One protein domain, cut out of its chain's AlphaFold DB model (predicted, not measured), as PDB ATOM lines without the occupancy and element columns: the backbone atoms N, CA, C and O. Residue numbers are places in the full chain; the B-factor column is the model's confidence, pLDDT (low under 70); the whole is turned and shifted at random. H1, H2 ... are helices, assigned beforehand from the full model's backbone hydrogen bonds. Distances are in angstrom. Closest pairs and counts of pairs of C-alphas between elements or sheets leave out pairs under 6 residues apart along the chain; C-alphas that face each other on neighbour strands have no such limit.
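What this domain is: This is residues 2 to 166 of the 778 residues of the protein "Hypothetical protein" of Rotaria sp. Silwood1 (UniProt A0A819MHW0). Look first for one long helix, H4: beside its first part, H1 and H2 complete an up-and-down bundle, each helix running against the one before, with short H3 at one end; beside its last part, H5 folds back. The printed part has 165 residues with five named helices, H1 to H5 in order, and no named strand: all helix. It is an extended rod, 93 by 22 by 20 A, with a radius of gyration of the C-alphas of 26.4 A.

How they stand to each other: Start at H4, residues 92 to 136. Its residues 94 to 113 touch H1, residues 2 to 32, the same way at a shallow tilt of 14 degrees; the closest C-alphas, Val 16 and Ile 95, are 5.4 A apart. H2, residues 44 to 74, forms a hairpin with H1, closest at C-alphas 23 and 55, 6.0 A. H5, residues 142 to 163, forms one with H4, closest at C-alphas 130 and 149, 6.2 A. Every helix has its O i to N i+4 pairs within hydrogen-bond range.

Where its parts are: Find C-alpha 92 at (230.130, 138.076, 47.289); H4 runs 64.9 A from there. H3 is residues 81 to 88.

The domain as a whole: The printed part has no cut; H1 to H2 is a long link. Mean pLDDT of the printed part is 71.3.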
ATOM      1  N   ASN A   2     236.670 125.149  59.185       54.22
ATOM      2  CA  ASN A   2     237.417 126.369  59.541       54.22
ATOM      3  C   ASN A   2     238.390 126.794  58.428       54.22
ATOM      4  O   ASN A   2     238.252 127.894  57.930       54.22
ATOM      5  N   GLU A   3     239.192 125.872  57.890       62.09
ATOM      6  CA  GLU A   3     240.141 126.161  56.798       62.09
ATOM      7  C   GLU A   3     239.495 126.765  55.528       62.09
ATOM      8  O   GLU A   3     239.977 127.759  55.003       62.09
ATOM      9  N   LEU A   4     238.350 126.238  55.066       62.34
ATOM     10  CA  LEU A   4     237.601 126.838  53.944       62.34
ATOM     11  C   LEU A   4     237.109 128.255  54.256       62.34
ATOM     12  O   LEU A   4     237.081 129.103  53.367       62.34
ATOM     13  N   ARG A   5     236.680 128.496  55.500       64.69
ATOM     14  CA  ARG A   5     236.235 129.819  55.946       64.69
ATOM     15  C   ARG A   5     237.406 130.779  56.072       64.69
ATOM     16  O   ARG A   5     237.239 131.935  55.723       64.69
ATOM     17  N   ASP A   6     238.563 130.311  56.517       61.16
ATOM     18  CA  ASP A   6     239.770 131.124  56.643       61.16
ATOM     19  C   ASP A   6     240.267 131.561  55.257       61.16
ATOM     20  O   ASP A   6     240.494 132.749  55.049       61.16
ATOM     21  N   ILE A   7     240.282 130.644  54.279       65.81
ATOM     22  CA  ILE A   7     240.578 130.954  52.868       65.81
ATOM     23  C   ILE A   7     239.575 131.971  52.303       65.81
ATOM     24  O   ILE A   7     239.972 132.943  51.666       65.81
ATOM     25  N   ALA A   8     238.272 131.772  52.539       62.78
ATOM     26  CA  ALA A   8     237.251 132.714  52.080       62.78
ATOM     27  C   ALA A   8     237.385 134.087  52.756       62.78
ATOM     28  O   ALA A   8     237.254 135.103  52.084       62.78
ATOM     29  N   ASN A   9     237.685 134.135  54.056       54.31
ATOM     30  CA  ASN A   9     237.871 135.377  54.805       54.31
ATOM     31  C   ASN A   9     239.102 136.158  54.327       54.31
ATOM     32  O   ASN A   9     239.028 137.377  54.215       54.31
ATOM     33  N   GLU A  10     240.210 135.478  54.027       61.44
ATOM     34  CA  GLU A  10     241.410 136.099  53.453       61.44
ATOM     35  C   GLU A  10     241.089 136.767  52.108       61.44
ATOM     36  O   GLU A  10     241.368 137.950  51.918       61.44
ATOM     37  N   ILE A  11     240.395 136.043  51.223       63.38
ATOM     38  CA  ILE A  11     239.950 136.563  49.922       63.38
ATOM     39  C   ILE A  11     238.980 137.739  50.106       63.38
ATOM     40  O   ILE A  11     239.122 138.762  49.443       63.38
ATOM     41  N   ILE A  12     238.014 137.630  51.026       59.22
ATOM     42  CA  ILE A  12     237.051 138.700  51.325       59.22
ATOM     43  C   ILE A  12     237.773 139.983  51.745       59.22
ATOM     44  O   ILE A  12     237.443 141.048  51.228       59.22
ATOM     45  N   VAL A  13     238.748 139.902  52.655       56.19
ATOM     46  CA  VAL A  13     239.486 141.078  53.143       56.19
ATOM     47  C   VAL A  13     240.229 141.767  51.997       56.19
ATOM     48  O   VAL A  13     240.106 142.982  51.828       56.19
ATOM     49  N   ASP A  14     240.932 141.001  51.165       59.91
ATOM     50  CA  ASP A  14     241.660 141.543  50.016       59.91
ATOM     51  C   ASP A  14     240.724 142.160  48.970       59.91
ATOM     52  O   ASP A  14     241.007 143.232  48.425       59.91
ATOM     53  N   CYS A  15     239.591 141.517  48.697       63.41
ATOM     54  CA  CYS A  15     238.591 142.011  47.757       63.41
ATOM     55  C   CYS A  15     237.902 143.282  48.257       63.41
ATOM     56  O   CYS A  15     237.770 144.231  47.483       63.41
ATOM     57  N   VAL A  16     237.514 143.343  49.534       58.81
ATOM     58  CA  VAL A  16     236.938 144.547  50.155       58.81
ATOM     59  C   VAL A  16     237.918 145.712  50.047       58.81
ATOM     60  O   VAL A  16     237.544 146.771  49.550       58.81
ATOM     61  N   ASN A  17     239.191 145.500  50.395       57.59
ATOM     62  CA  ASN A  17     240.222 146.534  50.292       57.59
ATOM     63  C   ASN A  17     240.397 147.046  48.853       57.59
ATOM     64  O   ASN A  17     240.463 148.258  48.634       57.59
ATOM     65  N   LYS A  18     240.427 146.143  47.863       69.62
ATOM     66  CA  LYS A  18     240.535 146.507  46.440       69.62
ATOM     67  C   LYS A  18     239.314 147.294  45.953       69.62
ATOM     68  O   LYS A  18     239.492 148.320  45.300       69.62
ATOM     69  N   VAL A  19     238.092 146.868  46.301       69.56
ATOM     70  CA  VAL A  19     236.855 147.593  45.948       69.56
ATOM     71  C   VAL A  19     236.846 148.975  46.588       69.56
ATOM     72  O   VAL A  19     236.528 149.946  45.909       69.56
ATOM     73  N   THR A  20     237.223 149.089  47.864       64.25
ATOM     74  CA  THR A  20     237.323 150.377  48.561       64.25
ATOM     75  C   THR A  20     238.324 151.304  47.881       64.25
ATOM     76  O   THR A  20     237.982 152.447  47.589       64.25
ATOM     77  N   GLN A  21     239.531 150.821  47.579       73.06
ATOM     78  CA  GLN A  21     240.583 151.633  46.970       73.06
ATOM     79  C   GLN A  21     240.218 152.093  45.552       73.06
ATOM     80  O   GLN A  21     240.309 153.282  45.250       73.06
ATOM     81  N   GLU A  22     239.803 151.173  44.676       79.38
ATOM     82  CA  GLU A  22     239.402 151.517  43.306       79.38
ATOM     83  C   GLU A  22     238.128 152.379  43.307       79.38
ATOM     84  O   GLU A  22     238.035 153.352  42.562       79.38
ATOM     85  N   GLY A  23     237.177 152.084  44.197       72.25
ATOM     86  CA  GLY A  23     235.965 152.870  44.403       72.25
ATOM     87  C   GLY A  23     236.249 154.315  44.797       72.25
ATOM     88  O   GLY A  23     235.728 155.226  44.162       72.25
ATOM     89  N   GLN A  24     237.124 154.540  45.779       73.00
ATOM     90  CA  GLN A  24     237.537 155.883  46.207       73.00
ATOM     91  C   GLN A  24     238.233 156.656  45.086       73.00
ATOM     92  O   GLN A  24     237.943 157.831  44.880       73.00
ATOM     93  N   GLN A  25     239.076 155.992  44.292       78.38
ATOM     94  CA  GLN A  25     239.679 156.621  43.115       78.38
ATOM     95  C   GLN A  25     238.627 157.059  42.089       78.38
ATOM     96  O   GLN A  25     238.777 158.119  41.480       78.38
ATOM     97  N   HIS A  26     237.565 156.273  41.885       83.00
ATOM     98  CA  HIS A  26     236.452 156.676  41.021       83.00
ATOM     99  C   HIS A  26     235.676 157.856  41.612       83.00
ATOM    100  O   HIS A  26     235.371 158.781  40.865       83.00
ATOM    101  N   ILE A  27     235.414 157.864  42.927       77.88
ATOM    102  CA  ILE A  27     234.789 159.002  43.624       77.88
ATOM    103  C   ILE A  27     235.592 160.275  43.352       77.88
ATOM    104  O   ILE A  27     235.049 161.246  42.829       77.88
ATOM    105  N   ASP A  28     236.890 160.260  43.651       75.06
ATOM    106  CA  ASP A  28     237.735 161.448  43.542       75.06
ATOM    107  C   ASP A  28     237.869 161.924  42.087       75.06
ATOM    108  O   ASP A  28     237.796 163.123  41.825       75.06
ATOM    109  N   ARG A  29     237.972 161.007  41.111       80.94
ATOM    110  CA  ARG A  29     237.989 161.364  39.679       80.94
ATOM    111  C   ARG A  29     236.696 162.029  39.223       80.94
ATOM    112  O   ARG A  29     236.750 163.022  38.501       80.94
ATOM    113  N   VAL A  30     235.545 161.469  39.597       81.50
ATOM    114  CA  VAL A  30     234.247 162.006  39.174       81.50
ATOM    115  C   VAL A  30     234.002 163.360  39.836       81.50
ATOM    116  O   VAL A  30     233.603 164.297  39.150       81.50
ATOM    117  N   LEU A  31     234.316 163.511  41.125       77.56
ATOM    118  CA  LEU A  31     234.196 164.800  41.813       77.56
ATOM    119  C   LEU A  31     235.135 165.864  41.230       77.56
ATOM    120  O   LEU A  31     234.702 166.992  41.022       77.56
ATOM    121  N   ALA A  32     236.377 165.508  40.887       75.00
ATOM    122  CA  ALA A  32     237.325 166.427  40.252       75.00
ATOM    123  C   ALA A  32     236.894 166.880  38.843       75.00
ATOM    124  O   ALA A  32     237.360 167.908  38.358       75.00
ATOM    125  N   SER A  33     236.003 166.134  38.179       74.12
ATOM    126  CA  SER A  33     235.464 166.503  36.862       74.12
ATOM    127  C   SER A  33     234.350 167.560  36.914       74.12
ATOM    128  O   SER A  33     233.918 168.056  35.872       74.12
ATOM    129  N   ILE A  34     233.877 167.918  38.113       71.38
ATOM    130  CA  ILE A  34     232.858 168.950  38.311       71.38
ATOM    131  C   ILE A  34     233.531 170.322  38.191       71.38
ATOM    132  O   ILE A  34     234.171 170.793  39.129       71.38
ATOM    133  N   THR A  35     233.389 170.969  37.033       61.97
ATOM    134  CA  THR A  35     233.944 172.308  36.793       61.97
ATOM    135  C   THR A  35     232.931 173.423  37.078       61.97
ATOM    136  O   THR A  35     231.719 173.181  37.053       61.97
ATOM    137  N   PRO A  36     233.406 174.664  37.309       53.81
ATOM    138  CA  PRO A  36     232.556 175.843  37.436       53.81
ATOM    139  C   PRO A  36     231.633 176.095  36.239       53.81
ATOM    140  O   PRO A  36     230.516 176.568  36.429       53.81
ATOM    141  N   GLU A  37     232.048 175.737  35.018       49.97
ATOM    142  CA  GLU A  37     231.232 175.954  33.814       49.97
ATOM    143  C   GLU A  37     230.012 175.018  33.722       49.97
ATOM    144  O   GLU A  37     229.031 175.359  33.069       49.97
ATOM    145  N   ASN A  38     230.024 173.879  34.425       53.22
ATOM    146  CA  ASN A  38     228.903 172.930  34.485       53.22
ATOM    147  C   ASN A  38     227.947 173.192  35.675       53.22
ATOM    148  O   ASN A  38     227.078 172.369  35.966       53.22
ATOM    149  N   GLN A  39     228.109 174.307  36.404       52.69
ATOM    150  CA  GLN A  39     227.385 174.574  37.658       52.69
ATOM    151  C   GLN A  39     225.927 175.017  37.471       52.69
ATOM    152  O   GLN A  39     225.108 174.762  38.357       52.69
ATOM    153  N   SER A  40     225.577 175.647  36.345       46.66
ATOM    154  CA  SER A  40     224.197 176.067  36.056       46.66
ATOM    155  C   SER A  40     223.296 174.902  35.626       46.66
ATOM    156  O   SER A  40     222.131 174.879  36.013       46.66
ATOM    157  N   ASP A  41     223.858 173.901  34.934       51.94
ATOM    158  CA  ASP A  41     223.164 172.709  34.407       51.94
ATOM    159  C   ASP A  41     223.628 171.405  35.084       51.94
ATOM    160  O   ASP A  41     223.670 170.328  34.485       51.94
ATOM    161  N   PHE A  42     223.998 171.493  36.364       65.25
ATOM    162  CA  PHE A  42     224.490 170.359  37.144       65.25
ATOM    163  C   PHE A  42     223.428 169.248  37.259       65.25
ATOM    164  O   PHE A  42     222.540 169.294  38.121       65.25
ATOM    165  N   ASN A  43     223.533 168.218  36.414       68.00
ATOM    166  CA  ASN A  43     222.694 167.024  36.477       68.00
ATOM    167  C   ASN A  43     223.367 165.947  37.338       68.00
ATOM    168  O   ASN A  43     224.184 165.164  36.853       68.00
ATOM    169  N   ALA A  44     222.988 165.879  38.618       70.00
ATOM    170  CA  ALA A  44     223.502 164.878  39.555       70.00
ATOM    171  C   ALA A  44     223.337 163.439  39.030       70.00
ATOM    172  O   ALA A  44     224.212 162.602  39.234       70.00
ATOM    173  N   THR A  45     222.261 163.174  38.284       76.88
ATOM    174  CA  THR A  45     221.962 161.859  37.699       76.88
ATOM    175  C   THR A  45     223.074 161.376  36.773       76.88
ATOM    176  O   THR A  45     223.443 160.209  36.836       76.88
ATOM    177  N   TYR A  46     223.664 162.272  35.972       82.44
ATOM    178  CA  TYR A  46     224.755 161.928  35.056       82.44
ATOM    179  C   TYR A  46     225.995 161.438  35.814       82.44
ATOM    180  O   TYR A  46     226.553 160.388  35.497       82.44
ATOM    181  N   PHE A  47     226.404 162.166  36.855       82.75
ATOM    182  CA  PHE A  47     227.575 161.807  37.657       82.75
ATOM    183  C   PHE A  47     227.337 160.538  38.486       82.75
ATOM    184  O   PHE A  47     228.229 159.695  38.584       82.75
ATOM    185  N   ILE A  48     226.123 160.364  39.023       81.44
ATOM    186  CA  ILE A  48     225.689 159.133  39.704       81.44
ATOM    187  C   ILE A  48     225.754 157.941  38.756       81.44
ATOM    188  O   ILE A  48     226.264 156.889  39.132       81.44
ATOM    189  N   GLU A  49     225.280 158.086  37.522       84.62
ATOM    190  CA  GLU A  49     225.301 157.012  36.533       84.62
ATOM    191  C   GLU A  49     226.733 156.649  36.115       84.62
ATOM    192  O   GLU A  49     227.097 155.473  36.142       84.62
ATOM    193  N   GLN A  50     227.581 157.646  35.837       84.44
ATOM    194  CA  GLN A  50     229.004 157.442  35.534       84.44
ATOM    195  C   GLN A  50     229.728 156.696  36.661       84.44
ATOM    196  O   GLN A  50     230.415 155.699  36.416       84.44
ATOM    197  N   PHE A  51     229.530 157.137  37.905       89.50
ATOM    198  CA  PHE A  51     230.102 156.479  39.071       89.50
ATOM    199  C   PHE A  51     229.570 155.050  39.235       89.50
ATOM    200  O   PHE A  51     230.348 154.112  39.411       89.50
ATOM    201  N   ASN A  52     228.255 154.856  39.111       86.19
ATOM    202  CA  ASN A  52     227.624 153.547  39.256       86.19
ATOM    203  C   ASN A  52     228.127 152.541  38.221       86.19
ATOM    204  O   ASN A  52     228.373 151.392  38.590       86.19
ATOM    205  N   ILE A  53     228.322 152.956  36.966       88.38
ATOM    206  CA  ILE A  53     228.883 152.111  35.906       88.38
ATOM    207  C   ILE A  53     230.327 151.717  36.244       88.38
ATOM    208  O   ILE A  53     230.678 150.537  36.168       88.38
ATOM    209  N   ALA A  54     231.167 152.680  36.636       86.25
ATOM    210  CA  ALA A  54     232.569 152.429  36.975       86.25
ATOM    211  C   ALA A  54     232.709 151.498  38.190       86.25
ATOM    212  O   ALA A  54     233.469 150.522  38.168       86.25
ATOM    213  N   LEU A  55     231.914 151.750  39.228       89.56
ATOM    214  CA  LEU A  55     231.898 150.950  40.440       89.56
ATOM    215  C   LEU A  55     231.323 149.547  40.196       89.56
ATOM    216  O   LEU A  55     231.811 148.578  40.771       89.56
ATOM    217  N   GLN A  56     230.324 149.400  39.323       89.12
ATOM    218  CA  GLN A  56     229.768 148.092  38.968       89.12
ATOM    219  C   GLN A  56     230.754 147.231  38.178       89.12
ATOM    220  O   GLN A  56     230.893 146.050  38.480       89.12
ATOM    221  N   ARG A  57     231.518 147.821  37.251       89.62
ATOM    222  CA  ARG A  57     232.620 147.118  36.569       89.62
ATOM    223  C   ARG A  57     233.702 146.662  37.548       89.62
ATOM    224  O   ARG A  57     234.213 145.554  37.425       89.62
ATOM    225  N   THR A  58     234.030 147.511  38.520       86.00
ATOM    226  CA  THR A  58     235.015 147.221  39.574       86.00
ATOM    227  C   THR A  58     234.549 146.063  40.457       86.00
ATOM    228  O   THR A  58     235.280 145.092  40.644       86.00
ATOM    229  N   HIS A  59     233.304 146.125  40.939       86.56
ATOM    230  CA  HIS A  59     232.677 145.071  41.742       86.56
ATOM    231  C   HIS A  59     232.644 143.732  41.001       86.56
ATOM    232  O   HIS A  59     233.113 142.733  41.544       86.56
ATOM    233  N   GLN A  60     232.179 143.718  39.748       87.88
ATOM    234  CA  GLN A  60     232.088 142.494  38.954       87.88
ATOM    235  C   GLN A  60     233.468 141.859  38.736       87.88
ATOM    236  O   GLN A  60     233.665 140.689  39.056       87.88
ATOM    237  N   LYS A  61     234.454 142.652  38.296       91.94
ATOM    238  CA  LYS A  61     235.838 142.196  38.095       91.94
ATOM    239  C   LYS A  61     236.443 141.608  39.373       91.94
ATOM    240  O   LYS A  61     237.130 140.590  39.320       91.94
ATOM    241  N   ILE A  62     236.243 142.260  40.517       86.25
ATOM    242  CA  ILE A  62     236.819 141.801  41.788       86.25
ATOM    243  C   ILE A  62     236.116 140.535  42.279       86.25
ATOM    244  O   ILE A  62     236.798 139.625  42.744       86.25
ATOM    245  N   THR A  63     234.795 140.440  42.122       83.25
ATOM    246  CA  THR A  63     234.012 139.257  42.510       83.25
ATOM    247  C   THR A  63     234.391 138.039  41.666       83.25
ATOM    248  O   THR A  63     234.650 136.972  42.215       83.25
ATOM    249  N   GLU A  64     234.509 138.199  40.344       89.38
ATOM    250  CA  GLU A  64     234.940 137.127  39.434       89.38
ATOM    251  C   GLU A  64     236.346 136.618  39.794       89.38
ATOM    252  O   GLU A  64     236.558 135.411  39.920       89.38
ATOM    253  N   ASN A  65     237.292 137.526  40.058       88.06
ATOM    254  CA  ASN A  65     238.640 137.153  40.497       88.06
ATOM    255  C   ASN A  65     238.643 136.446  41.861       88.06
ATOM    256  O   ASN A  65     239.412 135.507  42.051       88.06
ATOM    257  N   ALA A  66     237.777 136.864  42.790       82.69
ATOM    258  CA  ALA A  66     237.649 136.260  44.114       82.69
ATOM    259  C   ALA A  66     237.186 134.798  44.032       82.69
ATOM    260  O   ALA A  66     237.729 133.930  44.715       82.69
ATOM    261  N   VAL A  67     236.210 134.517  43.164       87.88
ATOM    262  CA  VAL A  67     235.702 133.160  42.920       87.88
ATOM    263  C   VAL A  67     236.788 132.285  42.286       87.88
ATOM    264  O   VAL A  67     237.020 131.163  42.740       87.88
ATOM    265  N   VAL A  68     237.520 132.805  41.295       88.94
ATOM    266  CA  VAL A  68     238.653 132.095  40.670       88.94
ATOM    267  C   VAL A  68     239.755 131.790  41.691       88.94
ATOM    268  O   VAL A  68     240.256 130.664  41.749       88.94
ATOM    269  N   GLU A  69     240.116 132.763  42.528       86.19
ATOM    270  CA  GLU A  69     241.121 132.595  43.579       86.19
ATOM    271  C   GLU A  69     240.675 131.573  44.632       86.19
ATOM    272  O   GLU A  69     241.466 130.715  45.032       86.19
ATOM    273  N   PHE A  70     239.399 131.595  45.027       86.50
ATOM    274  CA  PHE A  70     238.832 130.621  45.957       86.50
ATOM    275  C   PHE A  70     238.901 129.202  45.394       86.50
ATOM    276  O   PHE A  70     239.329 128.279  46.092       86.50
ATOM    277  N   HIS A  71     238.546 129.003  44.126       85.50
ATOM    278  CA  HIS A  71     238.663 127.693  43.487       85.50
ATOM    279  C   HIS A  71     240.116 127.219  43.397       85.50
ATOM    280  O   HIS A  71     240.384 126.072  43.743       85.50
ATOM    281  N   SER A  72     241.052 128.100  43.038       85.12
ATOM    282  CA  SER A  72     242.489 127.791  42.986       85.12
ATOM    283  C   SER A  72     243.052 127.395  44.359       85.12
ATOM    284  O   SER A  72     243.653 126.329  44.515       85.12
ATOM    285  N   LYS A  73     242.781 128.186  45.409       82.50
ATOM    286  CA  LYS A  73     243.238 127.895  46.783       82.50
ATOM    287  C   LYS A  73     242.590 126.635  47.365       82.50
ATOM    288  O   LYS A  73     243.195 125.953  48.190       82.50
ATOM    289  N   THR A  74     241.379 126.285  46.927       81.19
ATOM    290  CA  THR A  74     240.661 125.093  47.404       81.19
ATOM    291  C   THR A  74     240.832 123.864  46.509       81.19
ATOM    292  O   THR A  74     240.341 122.788  46.868       81.19
ATOM    293  N   GLU A  75     241.560 123.954  45.396       76.69
ATOM    294  CA  GLU A  75     241.735 122.866  44.423       76.69
ATOM    295  C   GLU A  75     242.407 121.631  45.045       76.69
ATOM    296  O   GLU A  75     242.005 120.498  44.794       76.69
ATOM    297  N   ARG A  76     243.357 121.846  45.966       61.19
ATOM    298  CA  ARG A  76     244.103 120.780  46.666       61.19
ATOM    299  C   ARG A  76     243.397 120.209  47.899       61.19
ATOM    300  O   ARG A  76     243.916 119.299  48.536       61.19
ATOM    301  N   THR A  77     242.230 120.740  48.255       64.88
ATOM    302  CA  THR A  77     241.535 120.381  49.499       64.88
ATOM    303  C   THR A  77     240.439 119.336  49.259       64.88
ATOM    304  O   THR A  77     239.593 119.498  48.373       64.88
ATOM    305  N   CYS A  78     240.402 118.275  50.074       66.94
ATOM    306  CA  CYS A  78     239.450 117.154  49.970       66.94
ATOM    307  C   CYS A  78     238.030 117.473  50.490       66.94
ATOM    308  O   CYS A  78     237.329 116.584  50.974       66.94
ATOM    309  N   PHE A  79     237.593 118.735  50.452       74.44
ATOM    310  CA  PHE A  79     236.263 119.100  50.944       74.44
ATOM    311  C   PHE A  79     235.154 118.731  49.942       74.44
ATOM    312  O   PHE A  79     235.353 118.898  48.737       74.44
ATOM    313  N   PRO A  80     233.967 118.302  50.421       76.75
ATOM    314  CA  PRO A  80     232.806 118.053  49.566       76.75
ATOM    315  C   PRO A  80     232.422 119.281  48.731       76.75
ATOM    316  O   PRO A  80     232.449 120.407  49.235       76.75
ATOM    317  N   LEU A  81     232.010 119.060  47.477       76.00
ATOM    318  CA  LEU A  81     231.645 120.118  46.523       76.00
ATOM    319  C   LEU A  81     230.550 121.050  47.076       76.00
ATOM    320  O   LEU A  81     230.648 122.268  46.978       76.00
ATOM    321  N   GLU A  82     229.550 120.471  47.742       71.38
ATOM    322  CA  GLU A  82     228.443 121.186  48.390       71.38
ATOM    323  C   GLU A  82     228.928 122.158  49.476       71.38
ATOM    324  O   GLU A  82     228.392 123.255  49.635       71.38
ATOM    325  N   LEU A  83     229.973 121.772  50.215       68.50
ATOM    326  CA  LEU A  83     230.559 122.591  51.270       68.50
ATOM    327  C   LEU A  83     231.410 123.725  50.685       68.50
ATOM    328  O   LEU A  83     231.340 124.843  51.192       68.50
ATOM    329  N   LYS A  84     232.167 123.456  49.610       73.62
ATOM    330  CA  LYS A  84     232.916 124.487  48.872       73.62
ATOM    331  C   LYS A  84     231.962 125.537  48.306       73.62
ATOM    332  O   LYS A  84     232.130 126.712  48.607       73.62
ATOM    333  N   HIS A  85     230.899 125.107  47.628       75.00
ATOM    334  CA  HIS A  85     229.897 126.006  47.054       75.00
ATOM    335  C   HIS A  85     229.151 126.832  48.119       75.00
ATOM    336  O   HIS A  85     228.833 128.001  47.914       75.00
ATOM    337  N   LYS A  86     228.891 126.251  49.299       70.88
ATOM    338  CA  LYS A  86     228.270 126.977  50.415       70.88
ATOM    339  C   LYS A  86     229.166 128.089  50.970       70.88
ATOM    340  O   LYS A  86     228.645 129.122  51.375       70.88
ATOM    341  N   VAL A  87     230.479 127.865  51.026       64.88
ATOM    342  CA  VAL A  87     231.449 128.852  51.531       64.88
ATOM    343  C   VAL A  87     231.796 129.892  50.462       64.88
ATOM    344  O   VAL A  87     231.895 131.067  50.787       64.88
ATOM    345  N   GLU A  88     231.879 129.500  49.193       76.12
ATOM    346  CA  GLU A  88     232.047 130.401  48.042       76.12
ATOM    347  C   GLU A  88     230.968 131.494  48.009       76.12
ATOM    348  O   GLU A  88     231.274 132.677  47.888       76.12
ATOM    349  N   LYS A  89     229.704 131.120  48.256       75.94
ATOM    350  CA  LYS A  89     228.574 132.062  48.369       75.94
ATOM    351  C   LYS A  89     228.702 133.084  49.505       75.94
ATOM    352  O   LYS A  89     227.918 134.025  49.553       75.94
ATOM    353  N   MET A  90     229.650 132.915  50.429       65.94
ATOM    354  CA  MET A  90     229.919 133.893  51.488       65.94
ATOM    355  C   MET A  90     230.846 135.029  51.031       65.94
ATOM    356  O   MET A  90     230.956 136.018  51.751       65.94
ATOM    357  N   ILE A  91     231.498 134.911  49.866       63.47
ATOM    358  CA  ILE A  91     232.505 135.870  49.379       63.47
ATOM    359  C   ILE A  91     231.867 137.122  48.766       63.47
ATOM    360  O   ILE A  91     232.330 138.231  49.015       63.47
ATOM    361  N   GLU A  92     230.794 136.966  47.990       72.94
ATOM    362  CA  GLU A  92     230.130 138.076  47.289       72.94
ATOM    363  C   GLU A  92     229.447 139.096  48.228       72.94
ATOM    364  O   GLU A  92     229.639 140.298  48.022       72.94
ATOM    365  N   PRO A  93     228.682 138.701  49.272       67.19
ATOM    366  CA  PRO A  93     227.903 139.661  50.058       67.19
ATOM    367  C   PRO A  93     228.728 140.788  50.712       67.19
ATOM    368  O   PRO A  93     228.292 141.938  50.628       67.19
ATOM    369  N   PRO A  94     229.915 140.537  51.306       53.69
ATOM    370  CA  PRO A  94     230.780 141.605  51.817       53.69
ATOM    371  C   PRO A  94     231.263 142.589  50.738       53.69
ATOM    372  O   PRO A  94     231.284 143.793  50.971       53.69
ATOM    373  N   ILE A  95     231.603 142.093  49.545       67.00
ATOM    374  CA  ILE A  95     232.055 142.912  48.406       67.00
ATOM    375  C   ILE A  95     230.901 143.799  47.911       67.00
ATOM    376  O   ILE A  95     231.073 145.000  47.689       67.00
ATOM    377  N   THR A  96     229.702 143.225  47.790       68.88
ATOM    378  CA  THR A  96     228.472 143.947  47.433       68.88
ATOM    379  C   THR A  96     228.108 144.988  48.488       68.88
ATOM    380  O   THR A  96     227.710 146.097  48.144       68.88
ATOM    381  N   TYR A  97     228.307 144.690  49.771       58.72
ATOM    382  CA  TYR A  97     228.109 145.662  50.843       58.72
ATOM    383  C   TYR A  97     229.048 146.871  50.702       58.72
ATOM    384  O   TYR A  97     228.582 148.010  50.722       58.72
ATOM    385  N   THR A  98     230.347 146.652  50.459       60.78
ATOM    386  CA  THR A  98     231.310 147.739  50.200       60.78
ATOM    387  C   THR A  98     230.923 148.570  48.977       60.78
ATOM    388  O   THR A  98     231.062 149.791  48.988       60.78
ATOM    389  N   GLN A  99     230.388 147.934  47.933       72.88
ATOM    390  CA  GLN A  99     229.873 148.634  46.759       72.88
ATOM    391  C   GLN A  99     228.723 149.586  47.116       72.88
ATOM    392  O   GLN A  99     228.714 150.730  46.671       72.88
ATOM    393  N   VAL A 100     227.760 149.137  47.923       67.69
ATOM    394  CA  VAL A 100     226.650 149.989  48.376       67.69
ATOM    395  C   VAL A 100     227.185 151.163  49.202       67.69
ATOM    396  O   VAL A 100     226.838 152.302  48.905       67.69
ATOM    397  N   MET A 101     228.118 150.918  50.133       61.97
ATOM    398  CA  MET A 101     228.751 151.985  50.924       61.97
ATOM    399  C   MET A 101     229.384 153.077  50.056       61.97
ATOM    400  O   MET A 101     229.208 154.262  50.320       61.97
ATOM    401  N   LEU A 102     230.105 152.685  49.004       67.00
ATOM    402  CA  LEU A 102     230.765 153.625  48.099       67.00
ATOM    403  C   LEU A 102     229.766 154.429  47.252       67.00
ATOM    404  O   LEU A 102     230.047 155.580  46.925       67.00
ATOM    405  N   ARG A 103     228.603 153.857  46.903       74.56
ATOM    406  CA  ARG A 103     227.507 154.589  46.233       74.56
ATOM    407  C   ARG A 103     226.938 155.685  47.113       74.56
ATOM    408  O   ARG A 103     226.715 156.789  46.617       74.56
ATOM    409  N   ASP A 104     226.749 155.399  48.392       62.00
ATOM    410  CA  ASP A 104     226.221 156.383  49.330       62.00
ATOM    411  C   ASP A 104     227.261 157.453  49.677       62.00
ATOM    412  O   ASP A 104     226.940 158.640  49.624       62.00
ATOM    413  N   GLU A 105     228.527 157.071  49.901       68.75
ATOM    414  CA  GLU A 105     229.631 158.029  50.078       68.75
ATOM    415  C   GLU A 105     229.748 158.968  48.868       68.75
ATOM    416  O   GLU A 105     229.880 160.185  49.022       68.75
ATOM    417  N   PHE A 106     229.664 158.420  47.651       77.69
ATOM    418  CA  PHE A 106     229.670 159.223  46.436       77.69
ATOM    419  C   PHE A 106     228.480 160.184  46.384       77.69
ATOM    420  O   PHE A 106     228.676 161.365  46.103       77.69
ATOM    421  N   GLY A 107     227.268 159.707  46.682       69.69
ATOM    422  CA  GLY A 107     226.064 160.536  46.734       69.69
ATOM    423  C   GLY A 107     226.222 161.713  47.696       69.69
ATOM    424  O   GLY A 107     226.028 162.861  47.297       69.69
ATOM    425  N   GLU A 108     226.661 161.459  48.930       65.69
ATOM    426  CA  GLU A 108     226.910 162.505  49.927       65.69
ATOM    427  C   GLU A 108     227.945 163.531  49.450       65.69
ATOM    428  O   GLU A 108     227.710 164.743  49.512       65.69
ATOM    429  N   ARG A 109     229.095 163.065  48.944       69.50
ATOM    430  CA  ARG A 109     230.163 163.959  48.471       69.50
ATOM    431  C   ARG A 109     229.737 164.745  47.230       69.50
ATOM    432  O   ARG A 109     230.103 165.911  47.113       69.50
ATOM    433  N   LEU A 110     228.928 164.159  46.348       76.56
ATOM    434  CA  LEU A 110     228.362 164.826  45.174       76.56
ATOM    435  C   LEU A 110     227.362 165.918  45.572       76.56
ATOM    436  O   LEU A 110     227.424 167.029  45.045       76.56
ATOM    437  N   HIS A 111     226.466 165.634  46.523       71.06
ATOM    438  CA  HIS A 111     225.532 166.625  47.060       71.06
ATOM    439  C   HIS A 111     226.271 167.780  47.739       71.06
ATOM    440  O   HIS A 111     225.944 168.943  47.491       71.06
ATOM    441  N   LYS A 112     227.312 167.473  48.523       69.62
ATOM    442  CA  LYS A 112     228.195 168.479  49.119       69.62
ATOM    443  C   LYS A 112     228.871 169.337  48.046       69.62
ATOM    444  O   LYS A 112     228.766 170.556  48.106       69.62
ATOM    445  N   ALA A 113     229.489 168.719  47.039       70.50
ATOM    446  CA  ALA A 113     230.148 169.435  45.946       70.50
ATOM    447  C   ALA A 113     229.175 170.349  45.180       70.50
ATOM    448  O   ALA A 113     229.495 171.504  44.910       70.50
ATOM    449  N   ARG A 114     227.954 169.874  44.893       71.19
ATOM    450  CA  ARG A 114     226.887 170.671  44.258       71.19
ATOM    451  C   ARG A 114     226.487 171.870  45.111       71.19
ATOM    452  O   ARG A 114     226.265 172.956  44.582       71.19
ATOM    453  N   ARG A 115     226.347 171.675  46.422       65.56
ATOM    454  CA  ARG A 115     225.986 172.738  47.363       65.56
ATOM    455  C   ARG A 115     227.084 173.791  47.442       65.56
ATOM    456  O   ARG A 115     226.786 174.967  47.270       65.56
ATOM    457  N   ASP A 116     228.324 173.368  47.661       66.75
ATOM    458  CA  ASP A 116     229.471 174.271  47.770       66.75
ATOM    459  C   ASP A 116     229.616 175.082  46.464       66.75
ATOM    460  O   ASP A 116     229.723 176.305  46.499       66.75
ATOM    461  N   ALA A 117     229.434 174.437  45.305       68.00
ATOM    462  CA  ALA A 117     229.370 175.102  44.003       68.00
ATOM    463  C   ALA A 117     228.230 176.136  43.883       68.00
ATOM    464  O   ALA A 117     228.440 177.233  43.366       68.00
ATOM    465  N   ARG A 118     227.017 175.822  44.360       68.00
ATOM    466  CA  ARG A 118     225.878 176.761  44.353       68.00
ATOM    467  C   ARG A 118     226.127 177.981  45.231       68.00
ATOM    468  O   ARG A 118     225.786 179.086  44.815       68.00
ATOM    469  N   ILE A 119     226.709 177.783  46.415       65.12
ATOM    470  CA  ILE A 119     227.074 178.872  47.328       65.12
ATOM    471  C   ILE A 119     228.100 179.779  46.648       65.12
ATOM    472  O   ILE A 119     227.872 180.984  46.566       65.12
ATOM    473  N   SER A 120     229.156 179.209  46.062       65.81
ATOM    474  CA  SER A 120     230.149 179.978  45.304       65.81
ATOM    475  C   SER A 120     229.538 180.731  44.116       65.81
ATOM    476  O   SER A 120     229.913 181.869  43.846       65.81
ATOM    477  N   SER A 121     228.560 180.141  43.423       69.56
ATOM    478  CA  SER A 121     227.833 180.807  42.335       69.56
ATOM    479  C   SER A 121     226.976 181.979  42.829       69.56
ATOM    480  O   SER A 121     226.984 183.037  42.204       69.56
ATOM    481  N   ALA A 122     226.261 181.821  43.949       66.44
ATOM    482  CA  ALA A 122     225.474 182.898  44.555       66.44
ATOM    483  C   ALA A 122     226.370 184.041  45.059       66.44
ATOM    484  O   ALA A 122     226.073 185.207  44.818       66.44
ATOM    485  N   GLN A 123     227.506 183.707  45.678       66.50
ATOM    486  CA  GLN A 123     228.530 184.683  46.057       66.50
ATOM    487  C   GLN A 123     229.027 185.460  44.834       66.50
ATOM    488  O   GLN A 123     229.041 186.686  44.855       66.50
ATOM    489  N   ARG A 124     229.359 184.765  43.737       70.00
ATOM    490  CA  ARG A 124     229.815 185.409  42.498       70.00
ATOM    491  C   ARG A 124     228.750 186.322  41.890       70.00
ATOM    492  O   ARG A 124     229.061 187.461  41.581       70.00
ATOM    493  N   ARG A 125     227.490 185.883  41.817       72.44
ATOM    494  CA  ARG A 125     226.384 186.732  41.340       72.44
ATOM    495  C   ARG A 125     226.159 187.964  42.210       72.44
ATOM    496  O   ARG A 125     225.874 189.024  41.667       72.44
ATOM    497  N   LEU A 126     226.293 187.840  43.532       69.69
ATOM    498  CA  LEU A 126     226.198 188.987  44.434       69.69
ATOM    499  C   LEU A 126     227.300 190.009  44.130       69.69
ATOM    500  O   LEU A 126     227.007 191.197  44.030       69.69
ATOM    501  N   ILE A 127     228.540 189.550  43.938       67.12
ATOM    502  CA  ILE A 127     229.671 190.405  43.548       67.12
ATOM    503  C   ILE A 127     229.400 191.052  42.192       67.12
ATOM    504  O   ILE A 127     229.531 192.263  42.079       67.12
ATOM    505  N   ASP A 128     228.977 190.281  41.190       70.81
ATOM    506  CA  ASP A 128     228.695 190.783  39.843       70.81
ATOM    507  C   ASP A 128     227.558 191.818  39.853       70.81
ATOM    508  O   ASP A 128     227.630 192.831  39.161       70.81
ATOM    509  N   ALA A 129     226.519 191.605  40.667       69.38
ATOM    510  CA  ALA A 129     225.417 192.547  40.836       69.38
ATOM    511  C   ALA A 129     225.884 193.846  41.507       69.38
ATOM    512  O   ALA A 129     225.559 194.935  41.037       69.38
ATOM    513  N   VAL A 130     226.686 193.741  42.571       67.75
ATOM    514  CA  VAL A 130     227.287 194.897  43.255       67.75
ATOM    515  C   VAL A 130     228.227 195.651  42.311       67.75
ATOM    516  O   VAL A 130     228.184 196.878  42.253       67.75
ATOM    517  N   GLN A 131     229.041 194.928  41.542       66.69
ATOM    518  CA  GLN A 131     229.964 195.479  40.557       66.69
ATOM    519  C   GLN A 131     229.208 196.197  39.438       66.69
ATOM    520  O   GLN A 131     229.540 197.326  39.106       66.69
ATOM    521  N   SER A 132     228.147 195.588  38.907       71.38
ATOM    522  CA  SER A 132     227.292 196.204  37.891       71.38
ATOM    523  C   SER A 132     226.608 197.469  38.410       71.38
ATOM    524  O   SER A 132     226.528 198.456  37.683       71.38
ATOM    525  N   GLU A 133     226.111 197.466  39.651       69.38
ATOM    526  CA  GLU A 133     225.555 198.674  40.277       69.38
ATOM    527  C   GLU A 133     226.618 199.763  40.411       69.38
ATOM    528  O   GLU A 133     226.328 200.935  40.167       69.38
ATOM    529  N   PHE A 134     227.849 199.380  40.748       62.69
ATOM    530  CA  PHE A 134     228.965 200.299  40.879       62.69
ATOM    531  C   PHE A 134     229.391 200.903  39.533       62.69
ATOM    532  O   PHE A 134     229.452 202.125  39.402       62.69
ATOM    533  N   ASP A 135     229.605 200.070  38.515       65.12
ATOM    534  CA  ASP A 135     230.026 200.483  37.175       65.12
ATOM    535  C   ASP A 135     228.981 201.394  36.507       65.12
ATOM    536  O   ASP A 135     229.328 202.346  35.805       65.12
ATOM    537  N   GLN A 136     227.690 201.143  36.753       67.69
ATOM    538  CA  GLN A 136     226.591 201.955  36.219       67.69
ATOM    539  C   GLN A 136     226.365 203.256  36.995       67.69
ATOM    540  O   GLN A 136     225.814 204.208  36.439       67.69
ATOM    541  N   ASN A 137     226.762 203.313  38.269       63.88
ATOM    542  CA  ASN A 137     226.367 204.386  39.174       63.88
ATOM    543  C   ASN A 137     227.521 204.915  40.043       63.88
ATOM    544  O   ASN A 137     227.347 205.189  41.233       63.88
ATOM    545  N   THR A 138     228.686 205.138  39.437       58.41
ATOM    546  CA  THR A 138     229.911 205.632  40.100       58.41
ATOM    547  C   THR A 138     229.756 206.952  40.875       58.41
ATOM    548  O   THR A 138     230.598 207.267  41.712       58.41
ATOM    549  N   ASN A 139     228.674 207.708  40.648       62.03
ATOM    550  CA  ASN A 139     228.378 208.986  41.309       62.03
ATOM    551  C   ASN A 139     227.296 208.911  42.407       62.03
ATOM    552  O   ASN A 139     226.899 209.958  42.926       62.03
ATOM    553  N   LEU A 140     226.773 207.727  42.755       64.75
ATOM    554  CA  LEU A 140     225.766 207.616  43.817       64.75
ATOM    555  C   LEU A 140     226.366 207.906  45.204       64.75
ATOM    556  O   LEU A 140     227.491 207.492  45.496       64.75
ATOM    557  N   PRO A 141     225.607 208.555  46.106       73.44
ATOM    558  CA  PRO A 141     225.961 208.615  47.517       73.44
ATOM    559  C   PRO A 141     226.154 207.207  48.099       73.44
ATOM    560  O   PRO A 141     225.355 206.308  47.839       73.44
ATOM    561  N   ILE A 142     227.171 207.032  48.951       70.31
ATOM    562  CA  ILE A 142     227.492 205.745  49.603       70.31
ATOM    563  C   ILE A 142     226.264 205.117  50.279       70.31
ATOM    564  O   ILE A 142     226.092 203.902  50.238       70.31
ATOM    565  N   GLU A 143     225.398 205.930  50.886       74.25
ATOM    566  CA  GLU A 143     224.200 205.429  51.568       74.25
ATOM    567  C   GLU A 143     223.141 204.878  50.603       74.25
ATOM    568  O   GLU A 143     222.487 203.886  50.918       74.25
ATOM    569  N   GLU A 144     223.012 205.437  49.397       74.06
ATOM    570  CA  GLU A 144     222.132 204.873  48.366       74.06
ATOM    571  C   GLU A 144     222.713 203.580  47.785       74.06
ATOM    572  O   GLU A 144     221.973 202.620  47.560       74.06
ATOM    573  N   LEU A 145     224.040 203.509  47.619       71.88
ATOM    574  CA  LEU A 145     224.729 202.293  47.185       71.88
ATOM    575  C   LEU A 145     224.547 201.153  48.205       71.88
ATOM    576  O   LEU A 145     224.212 200.034  47.822       71.88
ATOM    577  N   LYS A 146     224.658 201.441  49.509       73.50
ATOM    578  CA  LYS A 146     224.388 200.470  50.586       73.50
ATOM    579  C   LYS A 146     222.959 199.923  50.544       73.50
ATOM    580  O   LYS A 146     222.773 198.721  50.704       73.50
ATOM    581  N   ILE A 147     221.952 200.769  50.300       80.25
ATOM    582  CA  ILE A 147     220.546 200.328  50.193       80.25
ATOM    583  C   ILE A 147     220.352 199.380  49.001       80.25
ATOM    584  O   ILE A 147     219.664 198.361  49.109       80.25
ATOM    585  N   ARG A 148     220.973 199.682  47.857       74.75
ATOM    586  CA  ARG A 148     220.894 198.820  46.668       74.75
ATOM    587  C   ARG A 148     221.590 197.481  46.879       74.75
ATOM    588  O   ARG A 148     221.064 196.449  46.475       74.75
ATOM    589  N   ILE A 149     222.704 197.477  47.599       74.31
ATOM    590  CA  ILE A 149     223.426 196.253  47.959       74.31
ATOM    591  C   ILE A 149     222.655 195.425  48.969       74.31
ATOM    592  O   ILE A 149     222.613 194.207  48.835       74.31
ATOM    593  N   GLU A 150     221.975 196.056  49.925       79.81
ATOM    594  CA  GLU A 150     221.051 195.356  50.817       79.81
ATOM    595  C   GLU A 150     219.947 194.649  50.019       79.81
ATOM    596  O   GLU A 150     219.571 193.515  50.318       79.81
ATOM    597  N   THR A 151     219.466 195.290  48.954       82.06
ATOM    598  CA  THR A 151     218.443 194.737  48.056       82.06
ATOM    599  C   THR A 151     218.991 193.571  47.217       82.06
ATOM    600  O   THR A 151     218.341 192.531  47.094       82.06
ATOM    601  N   ALA A 152     220.211 193.689  46.684       77.06
ATOM    602  CA  ALA A 152     220.879 192.607  45.953       77.06
ATOM    603  C   ALA A 152     221.195 191.413  46.871       77.06
ATOM    604  O   ALA A 152     220.899 190.267  46.535       77.06
ATOM    605  N   TYR A 153     221.707 191.687  48.073       80.31
ATOM    606  CA  TYR A 153     221.960 190.689  49.110       80.31
ATOM    607  C   TYR A 153     220.687 189.959  49.520       80.31
ATOM    608  O   TYR A 153     220.689 188.737  49.570       80.31
ATOM    609  N   THR A 154     219.595 190.671  49.805       81.50
ATOM    610  CA  THR A 154     218.328 190.029  50.192       81.50
ATOM    611  C   THR A 154     217.778 189.155  49.067       81.50
ATOM    612  O   THR A 154     217.313 188.048  49.335       81.50
ATOM    613  N   THR A 155     217.924 189.580  47.811       80.44
ATOM    614  CA  THR A 155     217.543 188.787  46.631       80.44
ATOM    615  C   THR A 155     218.379 187.507  46.501       80.44
ATOM    616  O   THR A 155     217.821 186.421  46.330       80.44
ATOM    617  N   GLU A 156     219.705 187.590  46.642       75.25
ATOM    618  CA  GLU A 156     220.586 186.412  46.590       75.25
ATOM    619  C   GLU A 156     220.459 185.528  47.835       75.25
ATOM    620  O   GLU A 156     220.538 184.308  47.731       75.25
ATOM    621  N   LEU A 157     220.185 186.100  49.009       76.81
ATOM    622  CA  LEU A 157     219.876 185.353  50.225       76.81
ATOM    623  C   LEU A 157     218.572 184.573  50.055       76.81
ATOM    624  O   LEU A 157     218.500 183.413  50.453       76.81
ATOM    625  N   GLU A 158     217.549 185.160  49.435       75.62
ATOM    626  CA  GLU A 158     216.333 184.438  49.066       75.62
ATOM    627  C   GLU A 158     216.609 183.333  48.045       75.62
ATOM    628  O   GLU A 158     216.104 182.220  48.203       75.62
ATOM    629  N   ALA A 159     217.425 183.595  47.022       69.44
ATOM    630  CA  ALA A 159     217.824 182.587  46.044       69.44
ATOM    631  C   ALA A 159     218.614 181.444  46.704       69.44
ATOM    632  O   ALA A 159     218.320 180.273  46.460       69.44
ATOM    633  N   CYS A 160     219.548 181.756  47.603       67.56
ATOM    634  CA  CYS A 160     220.294 180.802  48.418       67.56
ATOM    635  C   CYS A 160     219.343 180.010  49.326       67.56
ATOM    636  O   CYS A 160     219.321 178.788  49.283       67.56
ATOM    637  N   ASN A 161     218.423 180.668  50.027       67.50
ATOM    638  CA  ASN A 161     217.394 180.010  50.837       67.50
ATOM    639  C   ASN A 161     216.424 179.145  50.018       67.50
ATOM    640  O   ASN A 161     215.742 178.303  50.596       67.50
ATOM    641  N   ARG A 162     216.312 179.334  48.700       65.00
ATOM    642  CA  ARG A 162     215.520 178.468  47.809       65.00
ATOM    643  C   ARG A 162     216.347 177.322  47.219       65.00
ATOM    644  O   ARG A 162     215.794 176.252  46.998       65.00
ATOM    645  N   THR A 163     217.641 177.529  46.974       56.44
ATOM    646  CA  THR A 163     218.523 176.608  46.225       56.44
ATOM    647  C   THR A 163     219.499 175.807  47.093       56.44
ATOM    648  O   THR A 163     219.905 174.712  46.701       56.44
ATOM    649  N   ALA A 164     219.875 176.333  48.260       52.38
ATOM    650  CA  ALA A 164     220.616 175.650  49.318       52.38
ATOM    651  C   ALA A 164     219.692 174.836  50.230       52.38
ATOM    652  O   ALA A 164     220.184 173.997  50.980       52.38
ATOM    653  N   ARG A 165     218.362 175.020  50.127       52.53
ATOM    654  CA  ARG A 165     217.420 173.990  50.576       52.53
ATOM    655  C   ARG A 165     217.790 172.714  49.830       52.53
ATOM    656  O   ARG A 165     217.718 172.718  48.597       52.53
ATOM    657  N   PRO A 166     218.237 171.663  50.531       51.78
ATOM    658  CA  PRO A 166     218.513 170.395  49.892       51.78
ATOM    659  C   PRO A 166     217.290 169.992  49.062       51.78
ATOM    660  O   PRO A 166     216.151 170.291  49.432       51.78
TER     661      PRO A 166